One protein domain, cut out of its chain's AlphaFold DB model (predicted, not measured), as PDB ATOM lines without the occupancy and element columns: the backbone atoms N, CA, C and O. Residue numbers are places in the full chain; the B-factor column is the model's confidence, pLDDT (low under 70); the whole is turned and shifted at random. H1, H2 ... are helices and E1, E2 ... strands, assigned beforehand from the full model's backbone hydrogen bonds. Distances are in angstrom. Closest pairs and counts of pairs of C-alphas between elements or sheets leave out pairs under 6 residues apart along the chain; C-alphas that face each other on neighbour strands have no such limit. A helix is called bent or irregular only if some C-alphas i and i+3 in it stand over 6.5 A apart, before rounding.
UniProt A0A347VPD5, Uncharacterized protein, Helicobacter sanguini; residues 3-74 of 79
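AT A GLANCE: This is residues 3 to 74 of the 79 residues of an uncharacterized protein of Helicobacter sanguini (UniProt A0A347VPD5). A small sheet of three antiparallel strands, in the order E2, E3, E4, has one face crossed slantwise by the kinked helix H1. Strand E1 lies beside the last part of H1 and near E2, and the short helix H2 sits at the end of the sheet where E2 leads through it into E3. The printed part has 72 residues, with E1, H1, E2, H2, E3 and E4 along the chain, and its class is mixed, helices and strands. It is compact, with a radius of gyration of the C-alphas of 11.2 A, and spans 31 by 21 by 20 A.

HOW THE PARTS SIT: E3, residues 61 to 66, is the inner strand. Its antiparallel neighbour E2, residues 42 to 47, has N 44 and O 64 within hydrogen-bond range at 3.0 A. E4, residues 71 to 73, forms a hairpin with E3, with N 72 and O 65 at 2.8 A. H1, residues 20 to 35, is on the sheet at a height of 10.2 A; the C-alphas of Ser 31 and Ile 71, its closest to E4, are 5.3 A apart. H1 is irregular, C-alphas 21 and 24 being 8.7 A apart, and has 7 of 12 O i to N i+4 pairs within hydrogen-bond range. H2, residues 51 to 57, has every such pair within range and only grazes the sheet. E1, residues 10 to 13, pairs with no named strand; its closest C-alpha pair with H1 is Gly 12 and His 33, 5.0 A.

IN THESE COORDINATES: E1 begins at C-alpha 10 (40.092, 5.282, 9.409). H1 measures 24.8 A from C-alpha 20 (41.222, -15.531, -4.888), E2 16.1 A and E3 15.5 A. E4 ends at C-alpha 73 (49.225, -11.263, 10.775).

THE WHOLE: The C-alphas farthest apart, of Asn 7 and Glu 21, are 31.8 A apart. The printed part has no cut and no long link. Residues 15 to 24 are under pLDDT 70.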
ATOM      1  N   VAL A   3      41.086   0.074   6.687       93.75
ATOM      2  CA  VAL A   3      42.116  -0.110   7.707       93.75
ATOM      3  C   VAL A   3      41.874   0.909   8.808       93.75
ATOM      4  O   VAL A   3      41.816   2.113   8.539       93.75
ATOM      5  N   LEU A   4      41.709   0.425  10.031       95.44
ATOM      6  CA  LEU A   4      41.436   1.230  11.212       95.44
ATOM      7  C   LEU A   4      42.623   1.172  12.176       95.44
ATOM      8  O   LEU A   4      43.265   0.130  12.295       95.44
ATOM      9  N   ASP A   5      42.914   2.268  12.869       94.62
ATOM     10  CA  ASP A   5      43.922   2.290  13.932       94.62
ATOM     11  C   ASP A   5      43.395   1.652  15.233       94.62
ATOM     12  O   ASP A   5      42.247   1.203  15.318       94.62
ATOM     13  N   ARG A   6      44.218   1.652  16.288       93.31
ATOM     14  CA  ARG A   6      43.833   1.128  17.610       93.31
ATOM     15  C   ARG A   6      42.632   1.839  18.253       93.31
ATOM     16  O   ARG A   6      42.042   1.301  19.183       93.31
ATOM     17  N   ASN A   7      42.298   3.041  17.785       94.69
ATOM     18  CA  ASN A   7      41.171   3.850  18.243       94.69
ATOM     19  C   ASN A   7      39.963   3.741  17.295       94.69
ATOM     20  O   ASN A   7      39.019   4.521  17.418       94.69
ATOM     21  N   PHE A   8      39.989   2.798  16.347       93.19
ATOM     22  CA  PHE A   8      38.976   2.601  15.311       93.19
ATOM     23  C   PHE A   8      38.808   3.787  14.342       93.19
ATOM     24  O   PHE A   8      37.766   3.925  13.695       93.19
ATOM     25  N   GLN A   9      39.830   4.634  14.198       94.81
ATOM     26  CA  GLN A   9      39.858   5.710  13.210       94.81
ATOM     27  C   GLN A   9      40.341   5.192  11.855       94.81
ATOM     28  O   GLN A   9      41.266   4.388  11.778       94.81
ATOM     29  N   LEU A  10      39.728   5.670  10.771       93.31
ATOM     30  CA  LEU A  10      40.092   5.282   9.409       93.31
ATOM     31  C   LEU A  10      41.470   5.845   9.027       93.31
ATOM     32  O   LEU A  10      41.647   7.058   8.963       93.31
ATOM     33  N   ILE A  11      42.415   4.957   8.720       92.75
ATOM     34  CA  ILE A  11      43.821   5.280   8.398       92.75
ATOM     35  C   ILE A  11      44.276   4.720   7.045       92.75
ATOM     36  O   ILE A  11      45.438   4.859   6.663       92.75
ATOM     37  N   GLY A  12      43.371   4.068   6.320       89.31
ATOM     38  CA  GLY A  12      43.621   3.494   5.008       89.31
ATOM     39  C   GLY A  12      42.425   2.686   4.522       89.31
ATOM     40  O   GLY A  12      41.447   2.490   5.241       89.31
ATOM     41  N   GLY A  13      42.492   2.199   3.290       82.50
ATOM     42  CA  GLY A  13      41.447   1.343   2.745       82.50
ATOM     43  C   GLY A  13      41.658   1.048   1.272       82.50
ATOM     44  O   GLY A  13      42.216   1.865   0.542       82.50
ATOM     45  N   ILE A  14      41.216  -0.131   0.851       78.94
ATOM     46  CA  ILE A  14      41.303  -0.611  -0.526       78.94
ATOM     47  C   ILE A  14      39.970  -1.234  -0.942       78.94
ATOM     48  O   ILE A  14      39.319  -1.939  -0.166       78.94
ATOM     49  N   GLY A  15      39.556  -0.989  -2.184       67.12
ATOM     50  CA  GLY A  15      38.460  -1.736  -2.796       67.12
ATOM     51  C   GLY A  15      38.926  -3.150  -3.133       67.12
ATOM     52  O   GLY A  15      39.953  -3.314  -3.795       67.12
ATOM     53  N   VAL A  16      38.195  -4.167  -2.679       63.66
ATOM     54  CA  VAL A  16      38.516  -5.571  -2.962       63.66
ATOM     55  C   VAL A  16      37.589  -6.077  -4.057       63.66
ATOM     56  O   VAL A  16      36.372  -6.102  -3.887       63.66
ATOM     57  N   PHE A  17      38.161  -6.510  -5.177       59.47
ATOM     58  CA  PHE A  17      37.454  -7.305  -6.179       59.47
ATOM     59  C   PHE A  17      37.983  -8.738  -6.110       59.47
ATOM     60  O   PHE A  17      39.188  -8.956  -6.229       59.47
ATOM     61  N   CYS A  18      37.092  -9.704  -5.863       51.38
ATOM     62  CA  CYS A  18      37.426 -11.121  -5.723       51.38
ATOM     63  C   CYS A  18      38.098 -11.686  -6.983       51.38
ATOM     64  O   CYS A  18      37.414 -12.124  -7.903       51.38
ATOM     65  N   PHE A  19      39.422 -11.802  -6.959       54.91
ATOM     66  CA  PHE A  19      40.106 -12.941  -7.563       54.91
ATOM     67  C   PHE A  19      40.938 -13.602  -6.451       54.91
ATOM     68  O   PHE A  19      41.855 -12.957  -5.938       54.91
ATOM     69  N   PRO A  20      40.596 -14.836  -6.023       51.97
ATOM     70  CA  PRO A  20      41.222 -15.531  -4.888       51.97
ATOM     71  C   PRO A  20      42.748 -15.688  -4.990       51.97
ATOM     72  O   PRO A  20      43.415 -15.929  -3.993       51.97
ATOM     73  N   GLU A  21      43.311 -15.519  -6.184       52.16
ATOM     74  CA  GLU A  21      44.716 -15.774  -6.514       52.16
ATOM     75  C   GLU A  21      45.700 -14.693  -6.004       52.16
ATOM     76  O   GLU A  21      46.879 -14.745  -6.327       52.16
ATOM     77  N   ASN A  22      45.251 -13.702  -5.216       56.75
ATOM     78  CA  ASN A  22      46.066 -12.538  -4.820       56.75
ATOM     79  C   ASN A  22      45.999 -12.171  -3.319       56.75
ATOM     80  O   ASN A  22      46.177 -11.003  -2.973       56.75
ATOM     81  N   GLY A  23      45.744 -13.127  -2.419       57.34
ATOM     82  CA  GLY A  23      45.637 -12.870  -0.971       57.34
ATOM     83  C   GLY A  23      46.838 -12.123  -0.362       57.34
ATOM     84  O   GLY A  23      46.643 -11.098   0.286       57.34
ATOM     85  N   GLU A  24      48.077 -12.533  -0.665       59.53
ATOM     86  CA  GLU A  24      49.306 -11.845  -0.205       59.53
ATOM     87  C   GLU A  24      49.427 -10.393  -0.713       59.53
ATOM     88  O   GLU A  24      50.040  -9.536  -0.074       59.53
ATOM     89  N   ASN A  25      48.796 -10.065  -1.846       74.06
ATOM     90  CA  ASN A  25      48.789  -8.709  -2.400       74.06
ATOM     91  C   ASN A  25      47.913  -7.758  -1.560       74.06
ATOM     92  O   ASN A  25      48.076  -6.538  -1.617       74.06
ATOM     93  N   MET A  26      46.978  -8.291  -0.769       81.25
ATOM     94  CA  MET A  26      46.017  -7.488  -0.013       81.25
ATOM     95  C   MET A  26      46.668  -6.771   1.160       81.25
ATOM     96  O   MET A  26      46.580  -5.544   1.236       81.25
ATOM     97  N   LEU A  27      47.390  -7.502   2.014       86.38
ATOM     98  CA  LEU A  27      48.123  -6.897   3.127       86.38
ATOM     99  C   LEU A  27      49.138  -5.876   2.618       86.38
ATOM    100  O   LEU A  27      49.157  -4.752   3.104       86.38
ATOM    101  N   GLN A  28      49.886  -6.186   1.554       86.81
ATOM    102  CA  GLN A  28      50.822  -5.229   0.955       86.81
ATOM    103  C   GLN A  28      50.146  -3.944   0.458       86.81
ATOM    104  O   GLN A  28      50.699  -2.849   0.613       86.81
ATOM    105  N   LYS A  29      48.961  -4.041  -0.155       86.12
ATOM    106  CA  LYS A  29      48.186  -2.864  -0.575       86.12
ATOM    107  C   LYS A  29      47.707  -2.060   0.634       86.12
ATOM    108  O   LYS A  29      47.885  -0.843   0.642       86.12
ATOM    109  N   CYS A  30      47.181  -2.715   1.667       88.94
ATOM    110  CA  CYS A  30      46.792  -2.060   2.917       88.94
ATOM    111  C   CYS A  30      47.991  -1.360   3.585       88.94
ATOM    112  O   CYS A  30      47.896  -0.177   3.910       88.94
ATOM    113  N   SER A  31      49.148  -2.023   3.678       91.25
ATOM    114  CA  SER A  31      50.405  -1.461   4.195       91.25
ATOM    115  C   SER A  31      50.810  -0.178   3.476       91.25
ATOM    116  O   SER A  31      51.197   0.795   4.118       91.25
ATOM    117  N   LYS A  32      50.694  -0.129   2.141       88.44
ATOM    118  CA  LYS A  32      51.005   1.082   1.360       88.44
ATOM    119  C   LYS A  32      50.093   2.256   1.720       88.44
ATOM    120  O   LYS A  32      50.585   3.375   1.834       88.44
ATOM    121  N   HIS A  33      48.797   2.008   1.909       87.56
ATOM    122  CA  HIS A  33      47.850   3.050   2.316       87.56
ATOM    123  C   HIS A  33      48.136   3.542   3.739       87.56
ATOM    124  O   HIS A  33      48.155   4.747   3.971       87.56
ATOM    125  N   VAL A  34      48.428   2.628   4.667       90.00
ATOM    126  CA  VAL A  34      48.753   2.978   6.057       90.00
ATOM    127  C   VAL A  34      50.079   3.734   6.168       90.00
ATOM    128  O   VAL A  34      50.167   4.710   6.901       90.00
ATOM    129  N   ARG A  35      51.109   3.379   5.391       89.69
ATOM    130  CA  ARG A  35      52.369   4.146   5.366       89.69
ATOM    131  C   ARG A  35      52.156   5.620   5.016       89.69
ATOM    132  O   ARG A  35      52.865   6.477   5.537       89.69
ATOM    133  N   ALA A  36      51.185   5.920   4.155       84.75
ATOM    134  CA  ALA A  36      50.868   7.290   3.765       84.75
ATOM    135  C   ALA A  36      50.155   8.094   4.870       84.75
ATOM    136  O   ALA A  36      50.119   9.319   4.778       84.75
ATOM    137  N   SER A  37      49.614   7.448   5.914       84.94
ATOM    138  CA  SER A  37      48.933   8.132   7.025       84.94
ATOM    139  C   SER A  37      49.865   8.554   8.166       84.94
ATOM    140  O   SER A  37      49.438   9.279   9.061       84.94
ATOM    141  N   GLY A  38      51.147   8.162   8.128       84.75
ATOM    142  CA  GLY A  38      52.169   8.642   9.068       84.75
ATOM    143  C   GLY A  38      51.995   8.160  10.511       84.75
ATOM    144  O   GLY A  38      52.512   8.787  11.436       84.75
ATOM    145  N   ILE A  39      51.261   7.069  10.720       89.38
ATOM    146  CA  ILE A  39      51.043   6.498  12.050       89.38
ATOM    147  C   ILE A  39      52.261   5.706  12.541       89.38
ATOM    148  O   ILE A  39      53.028   5.148  11.755       89.38
ATOM    149  N   GLN A  40      52.419   5.630  13.862       94.00
ATOM    150  CA  GLN A  40      53.446   4.804  14.503       94.00
ATOM    151  C   GLN A  40      53.060   3.314  14.491       94.00
ATOM    152  O   GLN A  40      51.875   3.008  14.319       94.00
ATOM    153  N   PRO A  41      54.026   2.395  14.698       95.31
ATOM    154  CA  PRO A  41      53.739   0.973  14.849       95.31
ATOM    155  C   PRO A  41      52.678   0.720  15.924       95.31
ATOM    156  O   PRO A  41      52.783   1.235  17.040       95.31
ATOM    157  N   GLN A  42      51.633  -0.025  15.576       94.31
ATOM    158  CA  GLN A  42      50.500  -0.292  16.462       94.31
ATOM    159  C   GLN A  42      49.601  -1.406  15.923       94.31
ATOM    160  O   GLN A  42      49.673  -1.788  14.756       94.31
ATOM    161  N   THR A  43      48.685  -1.874  16.770       95.44
ATOM    162  CA  THR A  43      47.547  -2.686  16.334       95.44
ATOM    163  C   THR A  43      46.682  -1.911  15.345       95.44
ATOM    164  O   THR A  43      46.346  -0.747  15.576       95.44
ATOM    165  N   VAL A  44      46.293  -2.586  14.270       95.00
ATOM    166  CA  VAL A  44      45.348  -2.090  13.271       95.00
ATOM    167  C   VAL A  44      44.262  -3.134  13.042       95.00
ATOM    168  O   VAL A  44      44.461  -4.318  13.304       95.00
ATOM    169  N   TYR A  45      43.111  -2.698  12.549       94.19
ATOM    170  CA  TYR A  45      41.985  -3.578  12.257       94.19
ATOM    171  C   TYR A  45      41.601  -3.461  10.792       94.19
ATOM    172  O   TYR A  45      41.436  -2.355  10.273       94.19
ATOM    173  N   LEU A  46      41.423  -4.597  10.125       93.06
ATOM    174  CA  LEU A  46      40.865  -4.635   8.780       93.06
ATOM    175  C   LEU A  46      39.367  -4.888   8.880       93.06
ATOM    176  O   LEU A  46      38.944  -5.913   9.403       93.06
ATOM    177  N   ARG A  47      38.560  -3.946   8.387       93.62
ATOM    178  CA  ARG A  47      37.095  -4.026   8.394       93.62
ATOM    179  C   ARG A  47      36.567  -4.308   6.992       93.62
ATOM    180  O   ARG A  47      36.874  -3.575   6.046       93.62
ATOM    181  N   SER A  48      35.734  -5.340   6.869       91.25
ATOM    182  CA  SER A  48      35.040  -5.665   5.624       91.25
ATOM    183  C   SER A  48      34.007  -4.593   5.275       91.25
ATOM    184  O   SER A  48      33.194  -4.225   6.124       91.25
ATOM    185  N   GLU A  49      33.982  -4.153   4.022       88.81
ATOM    186  CA  GLU A  49      32.911  -3.316   3.457       88.81
ATOM    187  C   GLU A  49      32.082  -4.056   2.405       88.81
ATOM    188  O   GLU A  49      30.979  -3.630   2.071       88.81
ATOM    189  N   THR A  50      32.610  -5.159   1.877       86.19
ATOM    190  CA  THR A  50      31.937  -5.997   0.882       86.19
ATOM    191  C   THR A  50      31.975  -7.468   1.294       86.19
ATOM    192  O   THR A  50      32.821  -7.879   2.093       86.19
ATOM    193  N   ASP A  51      31.106  -8.290   0.702       84.50
ATOM    194  CA  ASP A  51      31.141  -9.746   0.889       84.50
ATOM    195  C   ASP A  51      32.473 -10.366   0.434       84.50
ATOM    196  O   ASP A  51      32.898 -11.391   0.967       84.50
ATOM    197  N   SER A  52      33.153  -9.735  -0.527       82.19
ATOM    198  CA  SER A  52      34.490 -10.133  -0.980       82.19
ATOM    199  C   SER A  52      35.524  -9.964   0.129       82.19
ATOM    200  O   SER A  52      36.298 -10.880   0.401       82.19
ATOM    201  N   ASP A  53      35.501  -8.814   0.805       85.12
ATOM    202  CA  ASP A  53      36.377  -8.514   1.940       85.12
ATOM    203  C   ASP A  53      36.139  -9.523   3.065       85.12
ATOM    204  O   ASP A  53      37.081 -10.056   3.639       85.12
ATOM    205  N   LYS A  54      34.859  -9.801   3.345       84.81
ATOM    206  CA  LYS A  54      34.433 -10.712   4.405       84.81
ATOM    207  C   LYS A  54      34.892 -12.147   4.157       84.81
ATOM    208  O   LYS A  54      35.304 -12.824   5.091       84.81
ATOM    209  N   LYS A  55      34.844 -12.612   2.903       83.19
ATOM    210  CA  LYS A  55      35.368 -13.933   2.516       83.19
ATOM    211  C   LYS A  55      36.873 -14.044   2.732       83.19
ATOM    212  O   LYS A  55      37.331 -15.113   3.109       83.19
ATOM    213  N   TRP A  56      37.621 -12.969   2.482       81.06
ATOM    214  CA  TRP A  56      39.068 -12.953   2.691       81.06
ATOM    215  C   TRP A  56      39.432 -12.885   4.180       81.06
ATOM    216  O   TRP A  56      40.250 -13.672   4.628       81.06
ATOM    217  N   LEU A  57      38.780 -12.001   4.945       81.81
ATOM    218  CA  LEU A  57      39.019 -11.825   6.386       81.81
ATOM    219  C   LEU A  57      38.500 -12.986   7.249       81.81
ATOM    220  O   LEU A  57      38.750 -13.013   8.445       81.81
ATOM    221  N   GLY A  58      37.654 -13.867   6.710       80.62
ATOM    222  CA  GLY A  58      36.922 -14.850   7.518       80.62
ATOM    223  C   GLY A  58      35.870 -14.238   8.462       80.62
ATOM    224  O   GLY A  58      35.216 -14.963   9.210       80.62
ATOM    225  N   GLY A  59      35.648 -12.919   8.413       85.88
ATOM    226  CA  GLY A  59      34.793 -12.193   9.350       85.88
ATOM    227  C   GLY A  59      34.542 -10.734   8.962       85.88
ATOM    228  O   GLY A  59      34.936 -10.268   7.895       85.88
ATOM    229  N   ASN A  60      33.834 -10.003   9.831       89.31
ATOM    230  CA  ASN A  60      33.508  -8.591   9.584       89.31
ATOM    231  C   ASN A  60      34.684  -7.651   9.898       89.31
ATOM    232  O   ASN A  60      34.805  -6.560   9.336       89.31
ATOM    233  N   THR A  61      35.509  -8.013  10.873       90.44
ATOM    234  CA  THR A  61      36.683  -7.249  11.286       90.44
ATOM    235  C   THR A  61      37.692  -8.215  11.867       90.44
ATOM    236  O   THR A  61      37.292  -9.090  12.630       90.44
ATOM    237  N   ASP A  62      38.957  -8.035  11.512       91.25
ATOM    238  CA  ASP A  62      40.050  -8.871  11.996       91.25
ATOM    239  C   ASP A  62      41.261  -8.011  12.395       91.25
ATOM    240  O   ASP A  62      41.400  -6.864  11.941       91.25
ATOM    241  N   LYS A  63      42.076  -8.517  13.322       92.25
ATOM    242  CA  LYS A  63      43.112  -7.762  14.037       92.25
ATOM    243  C   LYS A  63      44.499  -8.100  13.495       92.25
ATOM    244  O   LYS A  63      44.869  -9.254  13.365       92.25
ATOM    245  N   PHE A  64      45.295  -7.065  13.252       93.12
ATOM    246  CA  PHE A  64      46.647  -7.178  12.712       93.12
ATOM    247  C   PHE A  64      47.598  -6.241  13.459       93.12
ATOM    248  O   PHE A  64      47.181  -5.405  14.274       93.12
ATOM    249  N   TYR A  65      48.887  -6.329  13.148       94.56
ATOM    250  CA  TYR A  65      49.884  -5.379  13.627       94.56
ATOM    251  C   TYR A  65      50.549  -4.658  12.460       94.56
ATOM    252  O   TYR A  65      50.973  -5.284  11.497       94.56
ATOM    253  N   PHE A  66      50.640  -3.334  12.543       94.94
ATOM    254  CA  PHE A  66      51.464  -2.532  11.649       94.94
ATOM    255  C   PHE A  66      52.806  -2.270  12.328       94.94
ATOM    256  O   PHE A  66      52.846  -1.624  13.373       94.94
ATOM    257  N   ASP A  67      53.908  -2.732  11.738       94.50
ATOM    258  CA  ASP A  67      55.253  -2.621  12.325       94.50
ATOM    259  C   ASP A  67      55.977  -1.297  12.004       94.50
ATOM    260  O   ASP A  67      57.130  -1.096  12.384       94.50
ATOM    261  N   GLY A  68      55.296  -0.371  11.320       92.25
ATOM    262  CA  GLY A  68      55.873   0.865  10.782       92.25
ATOM    263  C   GLY A  68      56.156   0.798   9.281       92.25
ATOM    264  O   GLY A  68      56.343   1.834   8.639       92.25
ATOM    265  N   ARG A  69      56.136  -0.399   8.693       92.75
ATOM    266  CA  ARG A  69      56.308  -0.619   7.260       92.75
ATOM    267  C   ARG A  69      55.202  -1.494   6.697       92.75
ATOM    268  O   ARG A  69      54.599  -1.118   5.694       92.75
ATOM    269  N   ASP A  70      54.912  -2.618   7.323       93.44
ATOM    270  CA  ASP A  70      53.989  -3.615   6.816       93.44
ATOM    271  C   ASP A  70      52.964  -4.017   7.883       93.44
ATOM    272  O   ASP A  70      53.221  -3.995   9.086       93.44
ATOM    273  N   ILE A  71      51.749  -4.312   7.422       92.62
ATOM    274  CA  ILE A  71      50.712  -4.979   8.198       92.62
ATOM    275  C   ILE A  71      51.015  -6.470   8.138       92.62
ATOM    276  O   ILE A  71      51.072  -7.044   7.049       92.62
ATOM    277  N   ILE A  72      51.202  -7.069   9.304       92.00
ATOM    278  CA  ILE A  72      51.469  -8.489   9.487       92.00
ATOM    279  C   ILE A  72      50.328  -9.132  10.271       92.00
ATOM    280  O   ILE A  72      49.694  -8.493  11.119       92.00
ATOM    281  N   GLU A  73      50.071 -10.398   9.959       89.69
ATOM    282  CA  GLU A  73      49.225 -11.263  10.775       89.69
ATOM    283  C   GLU A  73      49.853 -11.419  12.160       89.69
ATOM    284  O   GLU A  73      51.076 -11.471  12.311       89.69
ATOM    285  N   ILE A  74      48.998 -11.435  13.174       86.56
ATOM    286  CA  ILE A  74      49.385 -11.768  14.537       86.56
ATOM    287  C   ILE A  74      48.650 -13.048  14.903       86.56
ATOM    288  O   ILE A  74      47.438 -13.131  14.729       86.56
TER     289      ILE A  74